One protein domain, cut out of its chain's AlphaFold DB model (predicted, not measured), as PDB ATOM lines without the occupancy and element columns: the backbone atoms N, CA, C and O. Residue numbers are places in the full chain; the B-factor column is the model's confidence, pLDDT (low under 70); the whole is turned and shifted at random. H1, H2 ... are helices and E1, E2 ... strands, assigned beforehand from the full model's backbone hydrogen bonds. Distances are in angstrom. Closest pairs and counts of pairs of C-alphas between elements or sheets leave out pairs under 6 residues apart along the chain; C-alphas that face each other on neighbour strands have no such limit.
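What this domain is: This is residues 24 to 163 and 182 to 207 of the 400 residues of an uncharacterized protein of Bacillus sp. L_1B0_5 (UniProt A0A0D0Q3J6). One long helix, H2, runs the length of the domain; it crosses a small three-stranded sheet, E1 E3 E2, with H5 over the same face, and H3 folds back along its far end as a hairpin. H1 packs across the first part of H2, H4 packs on H5, and H6 packs on a second, two-stranded sheet, E4 E5. Residues 124 to 129 stick out, and residues 190 to 207 form a tail with no named element. The printed part has 166 residues, of mixed class, in the order H1 H2 H3 E1 H4 H5 E2 E3 H6 E4 E5; both sheets are antiparallel. The whole is compact, with a radius of gyration of the C-alphas of 17.7 A and spans of 53 by 48 by 30 A.

How they stand to each other: H1, residues 24 to 29, touches residues 32 to 39 of H2, residues 32 to 64, only just about perpendicular at 72 degrees; the closest C-alphas, of Leu 25 and Ala 35, are 4.9 A apart. H3, residues 69 to 76, forms a helical hairpin with H2, touching its residues 55 to 63 at a shallow tilt of 16 degrees, opposite ways, closest at C-alphas Ile 59 and Ile 72, 6.0 A. E1, residues 83 to 86, H4, residues 88 to 94, H5, residues 101 to 113, and E2, residues 117 to 120, make a split strand-helix-strand unit, two strands running the same way with another strand between them, and its crossover is right-handed. That inner strand is E3, residues 133 to 137: N 84 and O 135 are 2.9 A apart, and N 118 and O 136 are 2.8 A apart. H2 and H5 lie on the same face, making two layers, helices over a sheet. H2 has a height over the sheet of 7.5 A and runs across the strands, at 83 degrees to E3 on the local plane. H5 is over E2 at a height of 9.1 A, and touches H2, closest at C-alphas Glu 34 and Ala 107, 6.0 A. H4 touches H5, closest at C-alphas Ala 88 and Pro 101, 4.7 A. H6, residues 139 to 149, touches H1, closest at C-alphas Leu 28 and Leu 146, 6.3 A. E4, residues 156 to 160, and E5, residues 184 to 189, have N 157 and O 188 3.2 A apart; the closest C-alphas of H6 and E5, Asn 140 and Cys 187, are 5.6 A apart. In the six helices every O i to N i+4 pair is within hydrogen-bond range.

Where its parts are: H1 begins at C-alpha 24, (22.548, 45.859, 13.064). H2 measures 48.5 A and ends at C-alpha 64, (13.180, 3.071, 8.896); H5 measures 18.4 A and H6 15.5 A. E5 measures 14.6 A and ends at C-alpha 189, (18.896, 29.695, 8.964).

The domain as a whole: The C-alphas farthest apart, of Gly 30 and Gly 66, are 53.0 A apart. Residues 164 to 181 are not printed, and C-alphas 163 and 182 are 11.8 A apart across the cut. The link of the hairpin E2 and E3 is long. The mean pLDDT of the printed part is 79.2; it is under 70 at residues 123 to 131, 157 to 163 and 182 to 207.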
ATOM      1  N   GLU A  24      23.980  46.096  12.909       94.00
ATOM      2  CA  GLU A  24      22.548  45.859  13.064       94.00
ATOM      3  C   GLU A  24      22.174  45.460  14.501       94.00
ATOM      4  O   GLU A  24      21.136  45.864  15.022       94.00
ATOM      5  N   LEU A  25      23.046  44.713  15.185       95.12
ATOM      6  CA  LEU A  25      22.829  44.301  16.574       95.12
ATOM      7  C   LEU A  25      23.149  45.425  17.564       95.12
ATOM      8  O   LEU A  25      22.557  45.471  18.643       95.12
ATOM      9  N   VAL A  26      24.068  46.329  17.224       96.50
ATOM     10  CA  VAL A  26      24.320  47.544  18.011       96.50
ATOM     11  C   VAL A  26      23.121  48.474  17.933       96.50
ATOM     12  O   VAL A  26      22.674  48.932  18.977       96.50
ATOM     13  N   GLU A  27      22.555  48.682  16.747       96.19
ATOM     14  CA  GLU A  27      21.341  49.487  16.566       96.19
ATOM     15  C   GLU A  27      20.134  48.874  17.286       96.19
ATOM     16  O   GLU A  27      19.326  49.582  17.882       96.19
ATOM     17  N   LEU A  28      20.040  47.541  17.313       95.19
ATOM     18  CA  LEU A  28      18.988  46.843  18.050       95.19
ATOM     19  C   LEU A  28      19.118  47.000  19.571       95.19
ATOM     20  O   LEU A  28      18.126  47.232  20.257       95.19
ATOM     21  N   THR A  29      20.323  46.814  20.110       94.88
ATOM     22  CA  THR A  29      20.562  46.762  21.565       94.88
ATOM     23  C   THR A  29      20.888  48.128  22.174       94.88
ATOM     24  O   THR A  29      20.775  48.309  23.384       94.88
ATOM     25  N   GLY A  30      21.347  49.085  21.368       94.25
ATOM     26  CA  GLY A  30      21.897  50.368  21.809       94.25
ATOM     27  C   GLY A  30      23.245  50.269  22.539       94.25
ATOM     28  O   GLY A  30      23.767  51.285  22.999       94.25
ATOM     29  N   LYS A  31      23.824  49.067  22.694       95.06
ATOM     30  CA  LYS A  31      25.034  48.832  23.502       95.06
ATOM     31  C   LYS A  31      25.952  47.799  22.859       95.06
ATOM     32  O   LYS A  31      25.590  46.640  22.689       95.06
ATOM     33  N   HIS A  32      27.213  48.171  22.643       95.50
ATOM     34  CA  HIS A  32      28.202  47.301  21.988       95.50
ATOM     35  C   HIS A  32      28.419  45.950  22.683       95.50
ATOM     36  O   HIS A  32      28.555  44.926  22.019       95.50
ATOM     37  N   PHE A  33      28.436  45.934  24.019       95.06
ATOM     38  CA  PHE A  33      28.635  44.699  24.778       95.06
ATOM     39  C   PHE A  33      27.452  43.729  24.633       95.06
ATOM     40  O   PHE A  33      27.653  42.530  24.466       95.06
ATOM     41  N   GLU A  34      26.223  44.245  24.685       95.56
ATOM     42  CA  GLU A  34      25.015  43.429  24.536       95.56
ATOM     43  C   GLU A  34      24.864  42.931  23.102       95.56
ATOM     44  O   GLU A  34      24.528  41.768  22.910       95.56
ATOM     45  N   ALA A  35      25.213  43.757  22.110       95.94
ATOM     46  CA  ALA A  35      25.294  43.344  20.713       95.94
ATOM     47  C   ALA A  35      26.283  42.186  20.508       95.94
ATOM     48  O   ALA A  35      25.959  41.204  19.841       95.94
ATOM     49  N   ALA A  36      27.476  42.271  21.107       95.19
ATOM     50  CA  ALA A  36      28.483  41.214  21.031       95.19
ATOM     51  C   ALA A  36      28.008  39.915  21.698       95.19
ATOM     52  O   ALA A  36      28.149  38.833  21.128       95.19
ATOM     53  N   LEU A  37      27.403  40.023  22.886       95.69
ATOM     54  CA  LEU A  37      26.826  38.878  23.586       95.69
ATOM     55  C   LEU A  37      25.692  38.249  22.770       95.69
ATOM     56  O   LEU A  37      25.670  37.036  22.597       95.69
ATOM     57  N   LEU A  38      24.783  39.061  22.231       95.56
ATOM     58  CA  LEU A  38      23.673  38.594  21.409       95.56
ATOM     59  C   LEU A  38      24.171  37.888  20.144       95.56
ATOM     60  O   LEU A  38      23.665  36.819  19.814       95.56
ATOM     61  N   ASN A  39      25.202  38.424  19.486       95.12
ATOM     62  CA  ASN A  39      25.848  37.771  18.348       95.12
ATOM     63  C   ASN A  39      26.395  36.382  18.728       95.12
ATOM     64  O   ASN A  39      26.157  35.404  18.019       95.12
ATOM     65  N   ASN A  40      27.063  36.275  19.882       94.25
ATOM     66  CA  ASN A  40      27.561  34.996  20.390       94.25
ATOM     67  C   ASN A  40      26.418  34.003  20.689       94.25
ATOM     68  O   ASN A  40      26.509  32.821  20.372       94.25
ATOM     69  N   LEU A  41      25.296  34.472  21.245       94.75
ATOM     70  CA  LEU A  41      24.126  33.623  21.503       94.75
ATOM     71  C   LEU A  41      23.447  33.148  20.207       94.75
ATOM     72  O   LEU A  41      23.034  31.993  20.129       94.75
ATOM     73  N   ILE A  42      23.359  34.001  19.181       93.56
ATOM     74  CA  ILE A  42      22.833  33.632  17.853       93.56
ATOM     75  C   ILE A  42      23.687  32.526  17.217       93.56
ATOM     76  O   ILE A  42      23.150  31.610  16.591       93.56
ATOM     77  N   PHE A  43      25.007  32.569  17.407       92.12
ATOM     78  CA  PHE A  43      25.902  31.503  16.964       92.12
ATOM     79  C   PHE A  43      25.591  30.165  17.659       92.12
ATOM     80  O   PHE A  43      25.398  29.150  16.985       92.12
ATOM     81  N   TRP A  44      25.454  30.164  18.988       92.44
ATOM     82  CA  TRP A  44      25.089  28.963  19.753       92.44
ATOM     83  C   TRP A  44      23.710  28.410  19.392       92.44
ATOM     84  O   TRP A  44      23.521  27.189  19.361       92.44
ATOM     85  N   HIS A  45      22.760  29.284  19.062       90.94
ATOM     86  CA  HIS A  45      21.469  28.868  18.529       90.94
ATOM     87  C   HIS A  45      21.629  28.073  17.226       90.94
ATOM     88  O   HIS A  45      21.112  26.961  17.136       90.94
ATOM     89  N   GLY A  46      22.411  28.579  16.266       87.44
ATOM     90  CA  GLY A  46      22.662  27.882  14.999       87.44
ATOM     91  C   GLY A  46      23.362  26.528  15.176       87.44
ATOM     92  O   GLY A  46      23.043  25.568  14.475       87.44
ATOM     93  N   ILE A  47      24.280  26.405  16.143       88.50
ATOM     94  CA  ILE A  47      24.878  25.104  16.500       88.50
ATOM     95  C   ILE A  47      23.813  24.151  17.046       88.50
ATOM     96  O   ILE A  47      23.737  22.998  16.625       88.50
ATOM     97  N   THR A  48      22.992  24.624  17.981       88.94
ATOM     98  CA  THR A  48      21.968  23.800  18.638       88.94
ATOM     99  C   THR A  48      20.933  23.306  17.633       88.94
ATOM    100  O   THR A  48      20.601  22.124  17.631       88.94
ATOM    101  N   GLU A  49      20.500  24.170  16.715       86.81
ATOM    102  CA  GLU A  49      19.573  23.808  15.645       86.81
ATOM    103  C   GLU A  49      20.152  22.712  14.738       86.81
ATOM    104  O   GLU A  49      19.476  21.724  14.450       86.81
ATOM    105  N   LYS A  50      21.426  22.824  14.338       86.25
ATOM    106  CA  LYS A  50      22.100  21.780  13.549       86.25
ATOM    107  C   LYS A  50      22.176  20.448  14.289       86.25
ATOM    108  O   LYS A  50      21.948  19.395  13.692       86.25
ATOM    109  N   MET A  51      22.494  20.485  15.582       85.38
ATOM    110  CA  MET A  51      22.539  19.285  16.416       85.38
ATOM    111  C   MET A  51      21.164  18.616  16.481       85.38
ATOM    112  O   MET A  51      21.064  17.417  16.217       85.38
ATOM    113  N   ASP A  52      20.104  19.386  16.729       88.50
ATOM    114  CA  ASP A  52      18.728  18.885  16.757       88.50
ATOM    115  C   ASP A  52      18.311  18.301  15.392       88.50
ATOM    116  O   ASP A  52      17.788  17.186  15.328       88.50
ATOM    117  N   GLN A  53      18.625  18.977  14.280       88.00
ATOM    118  CA  GLN A  53      18.376  18.467  12.923       88.00
ATOM    119  C   GLN A  53      19.109  17.143  12.658       88.00
ATOM    120  O   GLN A  53      18.521  16.202  12.120       88.00
ATOM    121  N   SER A  54      20.372  17.029  13.078       87.25
ATOM    122  CA  SER A  54      21.146  15.791  12.929       87.25
ATOM    123  C   SER A  54      20.528  14.633  13.722       87.25
ATOM    124  O   SER A  54      20.431  13.510  13.217       87.25
ATOM    125  N   LEU A  55      20.027  14.902  14.934       88.94
ATOM    126  CA  LEU A  55      19.336  13.916  15.762       88.94
ATOM    127  C   LEU A  55      18.030  13.466  15.106       88.94
ATOM    128  O   LEU A  55      17.756  12.265  15.072       88.94
ATOM    129  N   LEU A  56      17.257  14.394  14.534       89.94
ATOM    130  CA  LEU A  56      16.021  14.086  13.805       89.94
ATOM    131  C   LEU A  56      16.276  13.169  12.601       89.94
ATOM    132  O   LEU A  56      15.567  12.173  12.428       89.94
ATOM    133  N   VAL A  57      17.316  13.439  11.806       89.94
ATOM    134  CA  VAL A  57      17.708  12.574  10.677       89.94
ATOM    135  C   VAL A  57      18.080  11.175  11.169       89.94
ATOM    136  O   VAL A  57      17.594  10.176  10.635       89.94
ATOM    137  N   GLN A  58      18.890  11.080  12.227       87.75
ATOM    138  CA  GLN A  58      19.278   9.794  12.809       87.75
ATOM    139  C   GLN A  58      18.077   9.019  13.365       87.75
ATOM    140  O   GLN A  58      18.012   7.798  13.224       87.75
ATOM    141  N   ILE A  59      17.121   9.706  13.993       90.00
ATOM    142  CA  ILE A  59      15.869   9.106  14.465       90.00
ATOM    143  C   ILE A  59      15.079   8.542  13.283       90.00
ATOM    144  O   ILE A  59      14.701   7.373  13.327       90.00
ATOM    145  N   SER A  60      14.910   9.315  12.206       89.94
ATOM    146  CA  SER A  60      14.208   8.862  10.998       89.94
ATOM    147  C   SER A  60      14.864   7.620  10.379       89.94
ATOM    148  O   SER A  60      14.181   6.674   9.985       89.94
ATOM    149  N   GLN A  61      16.198   7.569  10.335       90.38
ATOM    150  CA  GLN A  61      16.933   6.396   9.851       90.38
ATOM    151  C   GLN A  61      16.744   5.168  10.754       90.38
ATOM    152  O   GLN A  61      16.588   4.055  10.253       90.38
ATOM    153  N   LEU A  62      16.744   5.350  12.077       90.06
ATOM    154  CA  LEU A  62      16.512   4.264  13.034       90.06
ATOM    155  C   LEU A  62      15.081   3.722  12.957       90.06
ATOM    156  O   LEU A  62      14.897   2.507  13.029       90.06
ATOM    157  N   GLU A  63      14.094   4.600  12.775       88.94
ATOM    158  CA  GLU A  63      12.692   4.224  12.566       88.94
ATOM    159  C   GLU A  63      12.538   3.402  11.275       88.94
ATOM    160  O   GLU A  63      11.955   2.320  11.305       88.94
ATOM    161  N   LYS A  64      13.168   3.826  10.167       91.25
ATOM    162  CA  LYS A  64      13.180   3.071   8.896       91.25
ATOM    163  C   LYS A  64      13.847   1.697   9.000       91.25
ATOM    164  O   LYS A  64      13.434   0.765   8.320       91.25
ATOM    165  N   ARG A  65      14.878   1.559   9.840       87.56
ATOM    166  CA  ARG A  65      15.612   0.297  10.062       87.56
ATOM    167  C   ARG A  65      14.932  -0.635  11.076       87.56
ATOM    168  O   ARG A  65      15.485  -1.688  11.381       87.56
ATOM    169  N   GLY A  66      13.774  -0.259  11.627       87.38
ATOM    170  CA  GLY A  66      13.055  -1.068  12.617       87.38
ATOM    171  C   GLY A  66      13.802  -1.214  13.947       87.38
ATOM    172  O   GLY A  66      13.688  -2.240  14.621       87.38
ATOM    173  N   ALA A  67      14.610  -0.219  14.328       85.31
ATOM    174  CA  ALA A  67      15.363  -0.257  15.576       85.31
ATOM    175  C   ALA A  67      14.434  -0.280  16.805       85.31
ATOM    176  O   ALA A  67      13.303   0.201  16.781       85.31
ATOM    177  N   LYS A  68      14.938  -0.800  17.930       87.44
ATOM    178  CA  LYS A  68      14.180  -0.860  19.187       87.44
ATOM    179  C   LYS A  68      13.702   0.535  19.609       87.44
ATOM    180  O   LYS A  68      14.512   1.459  19.726       87.44
ATOM    181  N   GLN A  69      12.425   0.643  19.984       84.25
ATOM    182  CA  GLN A  69      11.807   1.895  20.442       84.25
ATOM    183  C   GLN A  69      12.574   2.560  21.597       84.25
ATOM    184  O   GLN A  69      12.656   3.783  21.673       84.25
ATOM    185  N   GLY A  70      13.203   1.770  22.474       83.94
ATOM    186  CA  GLY A  70      14.036   2.292  23.562       83.94
ATOM    187  C   GLY A  70      15.235   3.123  23.083       83.94
ATOM    188  O   GLY A  70      15.571   4.121  23.714       83.94
ATOM    189  N   THR A  71      15.858   2.760  21.957       84.62
ATOM    190  CA  THR A  71      16.983   3.507  21.371       84.62
ATOM    191  C   THR A  71      16.502   4.800  20.718       84.62
ATOM    192  O   THR A  71      17.114   5.849  20.907       84.62
ATOM    193  N   ILE A  72      15.363   4.746  20.020       84.44
ATOM    194  CA  ILE A  72      14.717   5.922  19.424       84.44
ATOM    195  C   ILE A  72      14.323   6.923  20.519       84.44
ATOM    196  O   ILE A  72      14.663   8.100  20.433       84.44
ATOM    197  N   ASN A  73      13.697   6.451  21.600       87.75
ATOM    198  CA  ASN A  73      13.292   7.295  22.724       87.75
ATOM    199  C   ASN A  73      14.492   7.948  23.428       87.75
ATOM    200  O   ASN A  73      14.385   9.088  23.872       87.75
ATOM    201  N   LYS A  74      15.640   7.261  23.522       89.06
ATOM    202  CA  LYS A  74      16.873   7.859  24.062       89.06
ATOM    203  C   LYS A  74      17.361   9.025  23.204       89.06
ATOM    204  O   LYS A  74      17.675  10.064  23.767       89.06
ATOM    205  N   LYS A  75      17.379   8.880  21.873       86.75
ATOM    206  CA  LYS A  75      17.766   9.977  20.969       86.75
ATOM    207  C   LYS A  75      16.755  11.123  20.979       86.75
ATOM    208  O   LYS A  75      17.160  12.274  21.018       86.75
ATOM    209  N   LYS A  76      15.450  10.828  21.037       87.38
ATOM    210  CA  LYS A  76      14.406  11.866  21.154       87.38
ATOM    211  C   LYS A  76      14.580  12.723  22.413       87.38
ATOM    212  O   LYS A  76      14.369  13.922  22.353       87.38
ATOM    213  N   LYS A  77      15.040  12.138  23.525       86.81
ATOM    214  CA  LYS A  77      15.361  12.878  24.761       86.81
ATOM    215  C   LYS A  77      16.598  13.779  24.665       86.81
ATOM    216  O   LYS A  77      16.809  14.574  25.569       86.81
ATOM    217  N   GLN A  78      17.441  13.613  23.646       86.25
ATOM    218  CA  GLN A  78      18.638  14.440  23.455       86.25
ATOM    219  C   GLN A  78      18.350  15.725  22.676       86.25
ATOM    220  O   GLN A  78      19.189  16.623  22.700       86.25
ATOM    221  N   ILE A  79      17.200  15.798  21.999       87.75
ATOM    222  CA  ILE A  79      16.754  16.996  21.290       87.75
ATOM    223  C   ILE A  79      16.503  18.092  22.320       87.75
ATOM    224  O   ILE A  79      15.854  17.850  23.341       87.75
ATOM    225  N   ARG A  80      17.052  19.279  22.066       84.00
ATOM    226  CA  ARG A  80      16.991  20.404  23.004       84.00
ATOM    227  C   ARG A  80      15.992  21.480  22.592       84.00
ATOM    228  O   ARG A  80      15.786  22.424  23.347       84.00
ATOM    229  N   ASP A  81      15.368  21.357  21.423       85.44
ATOM    230  CA  ASP A  81      14.377  22.298  20.887       85.44
ATOM    231  C   ASP A  81      14.882  23.756  20.893       85.44
ATOM    232  O   ASP A  81      14.174  24.706  21.267       85.44
ATOM    233  N   GLY A  82      16.152  23.919  20.508       85.38
ATOM    234  CA  GLY A  82      16.846  25.207  20.471       85.38
ATOM    235  C   GLY A  82      17.302  25.752  21.830       85.38
ATOM    236  O   GLY A  82      17.853  26.854  21.869       85.38
ATOM    237  N   TRP A  83      17.099  25.017  22.928       91.00
ATOM    238  CA  TRP A  83      17.688  25.347  24.222       91.00
ATOM    239  C   TRP A  83      19.144  24.890  24.308       91.00
ATOM    240  O   TRP A  83      19.502  23.769  23.944       91.00
ATOM    241  N   PHE A  84      19.994  25.731  24.874       90.31
ATOM    242  CA  PHE A  84      21.362  25.364  25.211       90.31
ATOM    243  C   PHE A  84      21.741  25.908  26.579       90.31
ATOM    244  O   PHE A  84      21.124  26.831  27.105       90.31
ATOM    245  N   PHE A  85      22.755  25.302  27.178       88.75
ATOM    246  CA  PHE A  85      23.236  25.669  28.498       88.75
ATOM    247  C   PHE A  85      24.592  26.356  28.363       88.75
ATOM    248  O   PHE A  85      25.450  25.890  27.612       88.75
ATOM    249  N   LYS A  86      24.772  27.464  29.084       89.38
ATOM    250  CA  LYS A  86      26.059  28.150  29.221       89.38
ATOM    251  C   LYS A  86      26.153  28.827  30.577       89.38
ATOM    252  O   LYS A  86      25.182  29.407  31.068       89.38
ATOM    253  N   THR A  87      27.336  28.779  31.173       88.06
ATOM    254  CA  THR A  87      27.615  29.542  32.393       88.06
ATOM    255  C   THR A  87      28.027  30.974  32.055       88.06
ATOM    256  O   THR A  87      28.502  31.275  30.958       88.06
ATOM    257  N   ALA A  88      27.852  31.891  33.010       88.81
ATOM    258  CA  ALA A  88      28.287  33.274  32.833       88.81
ATOM    259  C   ALA A  88      29.819  33.390  32.699       88.81
ATOM    260  O   ALA A  88      30.296  34.273  31.986       88.81
ATOM    261  N   ASP A  89      30.570  32.490  33.338       87.88
ATOM    262  CA  ASP A  89      32.027  32.393  33.213       87.88
ATOM    263  C   ASP A  89      32.448  31.928  31.811       87.88
ATOM    264  O   ASP A  89      33.338  32.526  31.209       87.88
ATOM    265  N   GLU A  90      31.772  30.922  31.245       90.44
ATOM    266  CA  GLU A  90      32.023  30.468  29.868       90.44
ATOM    267  C   GLU A  90      31.738  31.571  28.846       90.44
ATOM    268  O   GLU A  90      32.567  31.839  27.981       90.44
ATOM    269  N   LEU A  91      30.598  32.257  28.971       91.44
ATOM    270  CA  LEU A  91      30.254  33.371  28.083       91.44
ATOM    271  C   LEU A  91      31.242  34.537  28.211       91.44
ATOM    272  O   LEU A  91      31.568  35.185  27.220       91.44
ATOM    273  N   SER A  92      31.731  34.807  29.423       91.38
ATOM    274  CA  SER A  92      32.779  35.801  29.656       91.38
ATOM    275  C   SER A  92      34.072  35.418  28.935       91.38
ATOM    276  O   SER A  92      34.646  36.247  28.229       91.38
ATOM    277  N   ALA A  93      34.500  34.159  29.056       90.56
ATOM    278  CA  ALA A  93      35.704  33.647  28.409       90.56
ATOM    279  C   ALA A  93      35.600  33.670  26.873       90.56
ATOM    280  O   ALA A  93      36.549  34.075  26.206       90.56
ATOM    281  N   GLU A  94      34.445  33.304  26.311       90.12
ATOM    282  CA  GLU A  94      34.174  33.386  24.866       90.12
ATOM    283  C   GLU A  94      34.222  34.831  24.348       90.12
ATOM    284  O   GLU A  94      34.651  35.080  23.222       90.12
ATOM    285  N   LEU A  95      33.856  35.798  25.191       91.06
ATOM    286  CA  LEU A  95      33.963  37.228  24.906       91.06
ATOM    287  C   LEU A  95      35.313  37.831  25.337       91.06
ATOM    288  O   LEU A  95      35.390  39.035  25.580       91.06
ATOM    289  N   ILE A  96      36.376  37.024  25.446       89.62
ATOM    290  CA  ILE A  96      37.747  37.464  25.784       89.62
ATOM    291  C   ILE A  96      37.778  38.253  27.111       89.62
ATOM    292  O   ILE A  96      38.485  39.245  27.274       89.62
ATOM    293  N   GLY A  97      36.940  37.869  28.075       89.00
ATOM    294  CA  GLY A  97      36.845  38.541  29.370       89.00
ATOM    295  C   GLY A  97      36.280  39.966  29.312       89.00
ATOM    296  O   GLY A  97      36.365  40.692  30.302       89.00
ATOM    297  N   TRP A  98      35.673  40.394  28.196       89.69
ATOM    298  CA  TRP A  98      35.165  41.765  28.026       89.69
ATOM    299  C   TRP A  98      34.035  42.133  29.013       89.69
ATOM    300  O   TRP A  98      33.703  43.308  29.232       89.69
ATOM    301  N   GLY A  99      33.435  41.141  29.666       88.12
ATOM    302  CA  GLY A  99      32.511  41.364  30.766       88.12
ATOM    303  C   GLY A  99      32.699  40.363  31.883       88.12
ATOM    304  O   GLY A  99      32.876  39.179  31.626       88.12
ATOM    305  N   SER A 100      32.599  40.832  33.126       93.56
ATOM    306  CA  SER A 100      32.543  39.939  34.280       93.56
ATOM    307  C   SER A 100      31.278  39.067  34.240       93.56
ATOM    308  O   SER A 100      30.279  39.465  33.624       93.56
ATOM    309  N   PRO A 101      31.251  37.928  34.949       91.62
ATOM    310  CA  PRO A 101      30.064  37.074  35.036       91.62
ATOM    311  C   PRO A 101      28.811  37.838  35.494       91.62
ATOM    312  O   PRO A 101      27.706  37.608  35.005       91.62
ATOM    313  N   GLN A 102      28.976  38.829  36.374       92.44
ATOM    314  CA  GLN A 102      27.887  39.698  36.824       92.44
ATOM    315  C   GLN A 102      27.386  40.616  35.703       92.44
ATOM    316  O   GLN A 102      26.179  40.835  35.584       92.44
ATOM    317  N   LYS A 103      28.287  41.155  34.869       94.06
ATOM    318  CA  LYS A 103      27.921  41.972  33.703       94.06
ATOM    319  C   LYS A 103      27.182  41.132  32.660       94.06
ATOM    320  O   LYS A 103      26.167  41.591  32.148       94.06
ATOM    321  N   ILE A 104      27.629  39.897  32.419       94.44
ATOM    322  CA  ILE A 104      26.933  38.923  31.564       94.44
ATOM    323  C   ILE A 104      25.527  38.658  32.104       94.44
ATOM    324  O   ILE A 104      24.557  38.806  31.371       94.44
ATOM    325  N   GLY A 105      25.390  38.355  33.399       92.38
ATOM    326  CA  GLY A 105      24.082  38.121  34.014       92.38
ATOM    327  C   GLY A 105      23.128  39.315  33.872       92.38
ATOM    328  O   GLY A 105      21.951  39.135  33.565       92.38
ATOM    329  N   ARG A 106      23.628  40.548  34.039       94.38
ATOM    330  CA  ARG A 106      22.840  41.774  33.813       94.38
ATOM    331  C   ARG A 106      22.414  41.920  32.351       94.38
ATOM    332  O   ARG A 106      21.234  42.150  32.110       94.38
ATOM    333  N   ALA A 107      23.335  41.722  31.411       95.25
ATOM    334  CA  ALA A 107      23.050  41.785  29.980       95.25
ATOM    335  C   ALA A 107      22.030  40.718  29.550       95.25
ATOM    336  O   ALA A 107      21.058  41.037  28.878       95.25
ATOM    337  N   LEU A 108      22.167  39.471  30.014       94.88
ATOM    338  CA  LEU A 108      21.189  38.408  29.752       94.88
ATOM    339  C   LEU A 108      19.796  38.771  30.282       94.88
ATOM    340  O   LEU A 108      18.790  38.526  29.621       94.88
ATOM    341  N   ASN A 109      19.711  39.393  31.459       93.94
ATOM    342  CA  ASN A 109      18.428  39.860  31.984       93.94
ATOM    343  C   ASN A 109      17.801  40.942  31.101       93.94
ATOM    344  O   ASN A 109      16.583  40.971  30.964       93.94
ATOM    345  N   GLU A 110      18.606  41.827  30.523       95.44
ATOM    346  CA  GLU A 110      18.139  42.897  29.641       95.44
ATOM    347  C   GLU A 110      17.680  42.364  28.281       95.44
ATOM    348  O   GLU A 110      16.544  42.612  27.879       95.44
ATOM    349  N   LEU A 111      18.489  41.512  27.648       95.81
ATOM    350  CA  LEU A 111      18.113  40.804  26.422       95.81
ATOM    351  C   LEU A 111      16.826  39.984  26.621       95.81
ATOM    352  O   LEU A 111      15.985  39.906  25.722       95.81
ATOM    353  N   SER A 112      16.650  39.397  27.810       95.62
ATOM    354  CA  SER A 112      15.448  38.638  28.155       95.62
ATOM    355  C   SER A 112      14.222  39.527  28.349       95.62
ATOM    356  O   SER A 112      13.146  39.190  27.860       95.62
ATOM    357  N   LYS A 113      14.374  40.698  28.982       95.75
ATOM    358  CA  LYS A 113      13.293  41.693  29.105       95.75
ATOM    359  C   LYS A 113      12.800  42.183  27.744       95.75
ATOM    360  O   LYS A 113      11.602  42.394  27.583       95.75
ATOM    361  N   ASN A 114      13.698  42.311  26.768       94.31
ATOM    362  CA  ASN A 114      13.354  42.712  25.401       94.31
ATOM    363  C   ASN A 114      12.728  41.569  24.572       94.31
ATOM    364  O   ASN A 114      12.261  41.789  23.455       94.31
ATOM    365  N   GLY A 115      12.688  40.344  25.111       94.50
ATOM    366  CA  GLY A 115      12.097  39.170  24.465       94.50
ATOM    367  C   GLY A 115      12.974  38.523  23.389       94.50
ATOM    368  O   GLY A 115      12.508  37.627  22.683       94.50
ATOM    369  N   TRP A 116      14.234  38.948  23.251       96.06
ATOM    370  CA  TRP A 116      15.178  38.360  22.294       96.06
ATOM    371  C   TRP A 116      15.732  37.021  22.767       96.06
ATOM    372  O   TRP A 116      16.080  36.177  21.941       96.06
ATOM    373  N   ILE A 117      15.790  36.814  24.084       96.00
ATOM    374  CA  ILE A 117      16.183  35.538  24.678       96.00
ATOM    375  C   ILE A 117      15.220  35.116  25.784       96.00
ATOM    376  O   ILE A 117      14.659  35.933  26.515       96.00
ATOM    377  N   GLU A 118      15.091  33.815  25.952       93.25
ATOM    378  CA  GLU A 118      14.461  33.191  27.102       93.25
ATOM    379  C   GLU A 118      15.542  32.572  27.975       93.25
ATOM    380  O   GLU A 118      16.522  32.006  27.483       93.25
ATOM    381  N   LYS A 119      15.364  32.707  29.288       91.06
ATOM    382  CA  LYS A 119      16.246  32.112  30.284       91.06
ATOM    383  C   LYS A 119      15.451  31.185  31.190       91.06
ATOM    384  O   LYS A 119      14.351  31.523  31.626       91.06
ATOM    385  N   GLY A 120      16.033  30.038  31.488       83.38
ATOM    386  CA  GLY A 120      15.493  29.045  32.400       83.38
ATOM    387  C   GLY A 120      16.551  28.600  33.399       83.38
ATOM    388  O   GLY A 120      17.755  28.720  33.161       83.38
ATOM    389  N   ASN A 121      16.086  28.071  34.524       75.44
ATOM    390  CA  ASN A 121      16.943  27.259  35.381       75.44
ATOM    391  C   ASN A 121      17.098  25.870  34.757       75.44
ATOM    392  O   ASN A 121      16.321  25.506  33.870       75.44
ATOM    393  N   ASN A 122      18.066  25.094  35.249       70.88
ATOM    394  CA  ASN A 122      18.235  23.708  34.837       70.88
ATOM    395  C   ASN A 122      16.881  22.959  34.892       70.88
ATOM    396  O   ASN A 122      16.287  22.875  35.973       70.88
ATOM    397  N   PRO A 123      16.362  22.456  33.752       65.50
ATOM    398  CA  PRO A 123      15.080  21.770  33.704       65.50
ATOM    399  C   PRO A 123      15.134  20.405  34.395       65.50
ATOM    400  O   PRO A 123      14.075  19.850  34.688       65.50
ATOM    401  N   ASP A 124      16.326  19.865  34.688       65.25
ATOM    402  CA  ASP A 124      16.460  18.591  35.386       65.25
ATOM    403  C   ASP A 124      16.191  18.734  36.898       65.25
ATOM    404  O   ASP A 124      17.021  19.259  37.650       65.25
ATOM    405  N   PRO A 125      15.082  18.167  37.419       60.94
ATOM    406  CA  PRO A 125      14.687  18.325  38.821       60.94
ATOM    407  C   PRO A 125      15.638  17.632  39.811       60.94
ATOM    408  O   PRO A 125      15.523  17.838  41.019       60.94
ATOM    409  N   LYS A 126      16.569  16.806  39.314       66.06
ATOM    410  CA  LYS A 126      17.605  16.119  40.101       66.06
ATOM    411  C   LYS A 126      18.821  17.001  40.386       66.06
ATOM    412  O   LYS A 126      19.553  16.729  41.332       66.06
ATOM    413  N   MET A 127      19.040  18.045  39.589       64.44
ATOM    414  CA  MET A 127      20.237  18.887  39.629       64.44
ATOM    415  C   MET A 127      19.894  20.324  40.032       64.44
ATOM    416  O   MET A 127      20.394  21.284  39.462       64.44
ATOM    417  N   LYS A 128      19.057  20.491  41.067       58.41
ATOM    418  CA  LYS A 128      18.650  21.816  41.579       58.41
ATOM    419  C   LYS A 128      19.814  22.682  42.086       58.41
ATOM    420  O   LYS A 128      19.660  23.892  42.205       58.41
ATOM    421  N   TRP A 129      20.945  22.064  42.431       65.69
ATOM    422  CA  TRP A 129      22.161  22.754  42.872       65.69
ATOM    423  C   TRP A 129      22.962  23.349  41.708       65.69
ATOM    424  O   TRP A 129      23.792  24.231  41.929       65.69
ATOM    425  N   ASP A 130      22.714  22.887  40.482       69.38
ATOM    426  CA  ASP A 130      23.373  23.392  39.290       69.38
ATOM    427  C   ASP A 130      22.757  24.741  38.890       69.38
ATOM    428  O   ASP A 130      21.594  24.835  38.494       69.38
ATOM    429  N   ARG A 131      23.551  25.808  39.024       66.00
ATOM    430  CA  ARG A 131      23.164  27.188  38.686       66.00
ATOM    431  C   ARG A 131      23.352  27.511  37.201       66.00
ATOM    432  O   ARG A 131      23.301  28.682  36.824       66.00
ATOM    433  N   THR A 132      23.595  26.506  36.362       72.69
ATOM    434  CA  THR A 132      23.740  26.697  34.921       72.69
ATOM    435  C   THR A 132      22.472  27.309  34.333       72.69
ATOM    436  O   THR A 132      21.356  26.834  34.554       72.69
ATOM    437  N   THR A 133      22.649  28.397  33.584       82.06
ATOM    438  CA  THR A 133      21.538  29.102  32.946       82.06
ATOM    439  C   THR A 133      21.245  28.443  31.607       82.06
ATOM    440  O   THR A 133      22.123  28.318  30.751       82.06
ATOM    441  N   TRP A 134      20.001  28.015  31.436       89.31
ATOM    442  CA  TRP A 134      19.496  27.560  30.153       89.31
ATOM    443  C   TRP A 134      19.035  28.770  29.360       89.31
ATOM    444  O   TRP A 134      18.361  29.649  29.894       89.31
ATOM    445  N   LEU A 135      19.431  28.825  28.098       92.88
ATOM    446  CA  LEU A 135      19.206  29.943  27.202       92.88
ATOM    447  C   LEU A 135      18.541  29.437  25.928       92.88
ATOM    448  O   LEU A 135      18.906  28.390  25.389       92.88
ATOM    449  N   LYS A 136      17.579  30.206  25.434       93.81
ATOM    450  CA  LYS A 136      16.970  30.015  24.122       93.81
ATOM    451  C   LYS A 136      16.870  31.355  23.422       93.81
ATOM    452  O   LYS A 136      16.468  32.347  24.020       93.81
ATOM    453  N   VAL A 137      17.271  31.392  22.158       95.00
ATOM    454  CA  VAL A 137      17.285  32.622  21.365       95.00
ATOM    455  C   VAL A 137      16.043  32.676  20.490       95.00
ATOM    456  O   VAL A 137      15.760  31.748  19.734       95.00
ATOM    457  N   ASN A 138      15.327  33.793  20.559       94.06
ATOM    458  CA  ASN A 138      14.137  34.044  19.762       94.06
ATOM    459  C   ASN A 138      14.519  34.752  18.459       94.06
ATOM    460  O   ASN A 138      14.312  35.956  18.298       94.06
ATOM    461  N   ILE A 139      15.052  33.988  17.501       92.50
ATOM    462  CA  ILE A 139      15.490  34.507  16.192       92.50
ATOM    463  C   ILE A 139      14.369  35.255  15.468       92.50
ATOM    464  O   ILE A 139      14.600  36.341  14.944       92.50
ATOM    465  N   ASN A 140      13.141  34.728  15.500       90.94
ATOM    466  CA  ASN A 140      11.982  35.383  14.887       90.94
ATOM    467  C   ASN A 140      11.779  36.799  15.432       90.94
ATOM    468  O   ASN A 140      11.575  37.739  14.668       90.94
ATOM    469  N   LYS A 141      11.880  36.963  16.755       93.50
ATOM    470  CA  LYS A 141      11.704  38.255  17.416       93.50
ATOM    471  C   LYS A 141      12.826  39.219  17.036       93.50
ATOM    472  O   LYS A 141      12.533  40.334  16.611       93.50
ATOM    473  N   ILE A 142      14.077  38.763  17.105       93.75
ATOM    474  CA  ILE A 142      15.259  39.545  16.714       93.75
ATOM    475  C   ILE A 142      15.122  40.032  15.268       93.75
ATOM    476  O   ILE A 142      15.238  41.225  15.009       93.75
ATOM    477  N   ALA A 143      14.790  39.139  14.335       91.38
ATOM    478  CA  ALA A 143      14.626  39.498  12.932       91.38
ATOM    479  C   ALA A 143      13.465  40.482  12.709       91.38
ATOM    480  O   ALA A 143      13.606  41.423  11.931       91.38
ATOM    481  N   THR A 144      12.334  40.317  13.411       90.75
ATOM    482  CA  THR A 144      11.210  41.268  13.309       90.75
ATOM    483  C   THR A 144      11.563  42.657  13.829       90.75
ATOM    484  O   THR A 144      11.101  43.648  13.269       90.75
ATOM    485  N   ASP A 145      12.355  42.748  14.898       93.81
ATOM    486  CA  ASP A 145      12.729  44.031  15.486       93.81
ATOM    487  C   ASP A 145      13.823  44.719  14.663       93.81
ATOM    488  O   ASP A 145      13.699  45.910  14.394       93.81
ATOM    489  N   LEU A 146      14.802  43.970  14.145       92.75
ATOM    490  CA  LEU A 146      15.773  44.482  13.172       92.75
ATOM    491  C   LEU A 146      15.087  45.035  11.923       92.75
ATOM    492  O   LEU A 146      15.403  46.141  11.483       92.75
ATOM    493  N   PHE A 147      14.087  44.320  11.405       90.25
ATOM    494  CA  PHE A 147      13.345  44.760  10.228       90.25
ATOM    495  C   PHE A 147      12.609  46.086  10.457       90.25
ATOM    496  O   PHE A 147      12.553  46.917   9.554       90.25
ATOM    497  N   LYS A 148      12.084  46.333  11.667       92.31
ATOM    498  CA  LYS A 148      11.457  47.624  12.015       92.31
ATOM    499  C   LYS A 148      12.453  48.781  12.003       92.31
ATOM    500  O   LYS A 148      12.055  49.901  11.707       92.31
ATOM    501  N   ILE A 149      13.715  48.507  12.332       92.44
ATOM    502  CA  ILE A 149      14.810  49.488  12.322       92.44
ATOM    503  C   ILE A 149      15.366  49.668  10.894       92.44
ATOM    504  O   ILE A 149      16.014  50.665  10.600       92.44
ATOM    505  N   GLY A 150      15.052  48.748   9.975       91.12
ATOM    506  CA  GLY A 150      15.502  48.778   8.580       91.12
ATOM    507  C   GLY A 150      16.683  47.850   8.285       91.12
ATOM    508  O   GLY A 150      17.223  47.896   7.183       91.12
ATOM    509  N   TYR A 151      17.055  46.984   9.230       91.50
ATOM    510  CA  TYR A 151      18.115  45.992   9.065       91.50
ATOM    511  C   TYR A 151      17.557  44.587   8.809       91.50
ATOM    512  O   TYR A 151      16.467  44.227   9.255       91.50
ATOM    513  N   ALA A 152      18.339  43.761   8.116       89.19
ATOM    514  CA  ALA A 152      18.094  42.327   7.994       89.19
ATOM    515  C   ALA A 152      19.065  41.559   8.899       89.19
ATOM    516  O   ALA A 152      20.235  41.921   8.998       89.19
ATOM    517  N   LEU A 153      18.591  40.488   9.542       87.94
ATOM    518  CA  LEU A 153      19.456  39.628  10.351       87.94
ATOM    519  C   LEU A 153      20.384  38.814   9.436       87.94
ATOM    520  O   LEU A 153      19.922  37.956   8.684       87.94
ATOM    521  N   GLU A 154      21.691  39.064   9.501       81.75
ATOM    522  CA  GLU A 154      22.663  38.374   8.646       81.75
ATOM    523  C   GLU A 154      22.622  36.845   8.849       81.75
ATOM    524  O   GLU A 154      22.674  36.350   9.975       81.75
ATOM    525  N   GLY A 155      22.576  36.083   7.749       76.75
ATOM    526  CA  GLY A 155      22.567  34.611   7.766       76.75
ATOM    527  C   GLY A 155      21.188  33.977   7.971       76.75
ATOM    528  O   GLY A 155      21.051  32.757   7.879       76.75
ATOM    529  N   TYR A 156      20.152  34.790   8.185       77.56
ATOM    530  CA  TYR A 156      18.772  34.337   8.294       77.56
ATOM    531  C   TYR A 156      17.938  35.000   7.205       77.56
ATOM    532  O   TYR A 156      17.950  36.221   7.058       77.56
ATOM    533  N   SER A 157      17.184  34.202   6.452       68.31
ATOM    534  CA  SER A 157      16.184  34.772   5.549       68.31
ATOM    535  C   SER A 157      14.837  34.767   6.240       68.31
ATOM    536  O   SER A 157      14.418  33.774   6.843       68.31
ATOM    537  N   LEU A 158      14.141  35.891   6.109       65.44
ATOM    538  CA  LEU A 158      12.726  35.967   6.412       65.44
ATOM    539  C   LEU A 158      11.996  35.156   5.345       65.44
ATOM    540  O   LEU A 158      11.857  35.599   4.204       65.44
ATOM    541  N   VAL A 159      11.563  33.949   5.705       55.28
ATOM    542  CA  VAL A 159      10.644  33.212   4.851       55.28
ATOM    543  C   VAL A 159       9.321  33.957   4.907       55.28
ATOM    544  O   VAL A 159       8.746  34.201   5.964       55.28
ATOM    545  N   GLN A 160       8.858  34.397   3.748       48.06
ATOM    546  CA  GLN A 160       7.458  34.736   3.608       48.06
ATOM    547  C   GLN A 160       6.760  33.400   3.432       48.06
ATOM    548  O   GLN A 160       7.056  32.684   2.475       48.06
ATOM    549  N   GLU A 161       5.865  33.044   4.348       45.47
ATOM    550  CA  GLU A 161       4.832  32.067   4.030       45.47
ATOM    551  C   GLU A 161       3.985  32.692   2.919       45.47
ATOM    552  O   GLU A 161       2.997  33.386   3.148       45.47
ATOM    553  N   THR A 162       4.431  32.533   1.676       38.72
ATOM    554  CA  THR A 162       3.532  32.641   0.545       38.72
ATOM    555  C   THR A 162       2.580  31.477   0.704       38.72
ATOM    556  O   THR A 162       2.959  30.340   0.431       38.72
ATOM    557  N   GLU A 163       1.367  31.757   1.177       40.69
ATOM    558  CA  GLU A 163       0.236  30.882   0.908       40.69
ATOM    559  C   GLU A 163       0.295  30.542  -0.584       40.69
ATOM    560  O   GLU A 163       0.149  31.419  -1.443       40.69
ATOM    561  N   PHE A 182       3.518  42.017   5.848       31.38
ATOM    562  CA  PHE A 182       4.279  40.783   5.913       31.38
ATOM    563  C   PHE A 182       3.845  40.046   7.174       31.38
ATOM    564  O   PHE A 182       4.062  40.519   8.289       31.38
ATOM    565  N   HIS A 183       3.166  38.918   6.988       33.31
ATOM    566  CA  HIS A 183       2.995  37.945   8.053       33.31
ATOM    567  C   HIS A 183       4.348  37.255   8.256       33.31
ATOM    568  O   HIS A 183       4.937  36.733   7.311       33.31
ATOM    569  N   PHE A 184       4.878  37.354   9.475       34.41
ATOM    570  CA  PHE A 184       6.193  36.837   9.845       34.41
ATOM    571  C   PHE A 184       6.096  35.331  10.111       34.41
ATOM    572  O   PHE A 184       5.739  34.918  11.211       34.41
ATOM    573  N   GLY A 185       6.400  34.521   9.097       38.75
ATOM    574  CA  GLY A 185       6.440  33.063   9.195       38.75
ATOM    575  C   GLY A 185       7.878  32.555   9.188       38.75
ATOM    576  O   GLY A 185       8.465  32.409   8.131       38.75
ATOM    577  N   ILE A 186       8.433  32.286  10.373       51.72
ATOM    578  CA  ILE A 186       9.651  31.484  10.618       51.72
ATOM    579  C   ILE A 186      10.921  31.959   9.870       51.72
ATOM    580  O   ILE A 186      11.118  31.739   8.676       51.72
ATOM    581  N   CYS A 187      11.876  32.524  10.610       48.19
ATOM    582  CA  CYS A 187      13.237  32.729  10.114       48.19
ATOM    583  C   CYS A 187      13.904  31.373   9.899       48.19
ATOM    584  O   CYS A 187      14.038  30.600  10.847       48.19
ATOM    585  N   LYS A 188      14.348  31.097   8.672       59.69
ATOM    586  CA  LYS A 188      15.169  29.917   8.388       59.69
ATOM    587  C   LYS A 188      16.629  30.326   8.349       59.69
ATOM    588  O   LYS A 188      16.997  31.300   7.687       59.69
ATOM    589  N   PHE A 189      17.454  29.571   9.059       53.56
ATOM    590  CA  PHE A 189      18.896  29.695   8.964       53.56
ATOM    591  C   PHE A 189      19.354  29.201   7.585       53.56
ATOM    592  O   PHE A 189      19.073  28.063   7.205       53.56
ATOM    593  N   HIS A 190      20.025  30.056   6.807       47.91
ATOM    594  CA  HIS A 190      20.553  29.676   5.496       47.91
ATOM    595  C   HIS A 190      22.030  29.325   5.610       47.91
ATOM    596  O   HIS A 190      22.862  30.172   5.935       47.91
ATOM    597  N   PHE A 191      22.373  28.083   5.273       35.78
ATOM    598  CA  PHE A 191      23.765  27.716   5.067       35.78
ATOM    599  C   PHE A 191      24.176  28.076   3.638       35.78
ATOM    600  O   PHE A 191      23.741  27.441   2.682       35.78
ATOM    601  N   GLY A 192      25.000  29.116   3.505       34.22
ATOM    602  CA  GLY A 192      25.657  29.481   2.250       34.22
ATOM    603  C   GLY A 192      25.344  30.895   1.775       34.22
ATOM    604  O   GLY A 192      24.328  31.100   1.127       34.22
ATOM    605  N   SER A 193      26.261  31.828   2.081       32.91
ATOM    606  CA  SER A 193      26.663  33.007   1.273       32.91
ATOM    607  C   SER A 193      27.181  34.200   2.096       32.91
ATOM    608  O   SER A 193      27.428  35.256   1.515       32.91
ATOM    609  N   SER A 194      27.401  34.087   3.412       34.44
ATOM    610  CA  SER A 194      28.208  35.099   4.113       34.44
ATOM    611  C   SER A 194      29.684  34.855   3.794       34.44
ATOM    612  O   SER A 194      30.345  34.024   4.410       34.44
ATOM    613  N   LYS A 195      30.213  35.589   2.807       33.28
ATOM    614  CA  LYS A 195      31.654  35.658   2.502       33.28
ATOM    615  C   LYS A 195      32.479  36.319   3.627       33.28
ATOM    616  O   LYS A 195      33.678  36.498   3.454       33.28
ATOM    617  N   PHE A 196      31.856  36.686   4.753       31.08
ATOM    618  CA  PHE A 196      32.489  37.416   5.856       31.08
ATOM    619  C   PHE A 196      32.576  36.641   7.172       31.08
ATOM    620  O   PHE A 196      33.246  37.093   8.100       31.08
ATOM    621  N   GLN A 197      32.004  35.439   7.258       34.38
ATOM    622  CA  GLN A 197      32.293  34.533   8.367       34.38
ATOM    623  C   GLN A 197      33.503  33.679   8.002       34.38
ATOM    624  O   GLN A 197      33.382  32.530   7.583       34.38
ATOM    625  N   ASN A 198      34.698  34.263   8.148       33.62
ATOM    626  CA  ASN A 198      35.920  33.471   8.248       33.62
ATOM    627  C   ASN A 198      35.664  32.398   9.312       33.62
ATOM    628  O   ASN A 198      35.324  32.744  10.441       33.62
ATOM    629  N   GLY A 199      35.791  31.119   8.948       34.12
ATOM    630  CA  GLY A 199      35.456  29.947   9.770       34.12
ATOM    631  C   GLY A 199      36.326  29.744  11.018       34.12
ATOM    632  O   GLY A 199      36.705  28.623  11.313       34.12
ATOM    633  N   ARG A 200      36.697  30.819  11.722       41.00
ATOM    634  CA  ARG A 200      37.555  30.852  12.916       41.00
ATOM    635  C   ARG A 200      37.159  31.978  13.885       41.00
ATOM    636  O   ARG A 200      38.027  32.603  14.496       41.00
ATOM    637  N   THR A 201      35.868  32.309  13.984       38.50
ATOM    638  CA  THR A 201      35.393  33.356  14.914       38.50
ATOM    639  C   THR A 201      35.440  32.906  16.378       38.50
ATOM    640  O   THR A 201      35.443  33.749  17.263       38.50
ATOM    641  N   ILE A 202      35.591  31.609  16.661       45.94
ATOM    642  CA  ILE A 202      35.868  31.076  18.003       45.94
ATOM    643  C   ILE A 202      36.876  29.925  17.836       45.94
ATOM    644  O   ILE A 202      36.684  29.120  16.925       45.94
ATOM    645  N   PRO A 203      37.962  29.854  18.630       33.44
ATOM    646  CA  PRO A 203      38.975  28.808  18.506       33.44
ATOM    647  C   PRO A 203      38.362  27.420  18.699       33.44
ATOM    648  O   PRO A 203      37.625  27.176  19.661       33.44
ATOM    649  N   GLU A 204      38.722  26.500  17.808       35.22
ATOM    650  CA  GLU A 204      38.394  25.075  17.903       35.22
ATOM    651  C   GLU A 204      38.960  24.448  19.197       35.22
ATOM    652  O   GLU A 204      38.465  23.418  19.659       35.22
ATOM    653  N   GLY A 205      39.906  25.117  19.871       33.94
ATOM    654  CA  GLY A 205      40.429  24.709  21.178       33.94
ATOM    655  C   GLY A 205      39.387  24.561  22.306       33.94
ATOM    656  O   GLY A 205      39.588  23.748  23.208       33.94
ATOM    657  N   LEU A 206      38.247  25.273  22.270       36.88
ATOM    658  CA  LEU A 206      37.136  25.054  23.226       36.88
ATOM    659  C   LEU A 206      36.182  23.929  22.789       36.88
ATOM    660  O   LEU A 206      35.490  23.346  23.628       36.88
ATOM    661  N   LEU A 207      36.176  23.583  21.499       40.94
ATOM    662  CA  LEU A 207      35.426  22.449  20.961       40.94
ATOM    663  C   LEU A 207      36.107  21.120  21.310       40.94
ATOM    664  O   LEU A 207      35.407  20.172  21.657       40.94
TER     665      LEU A 207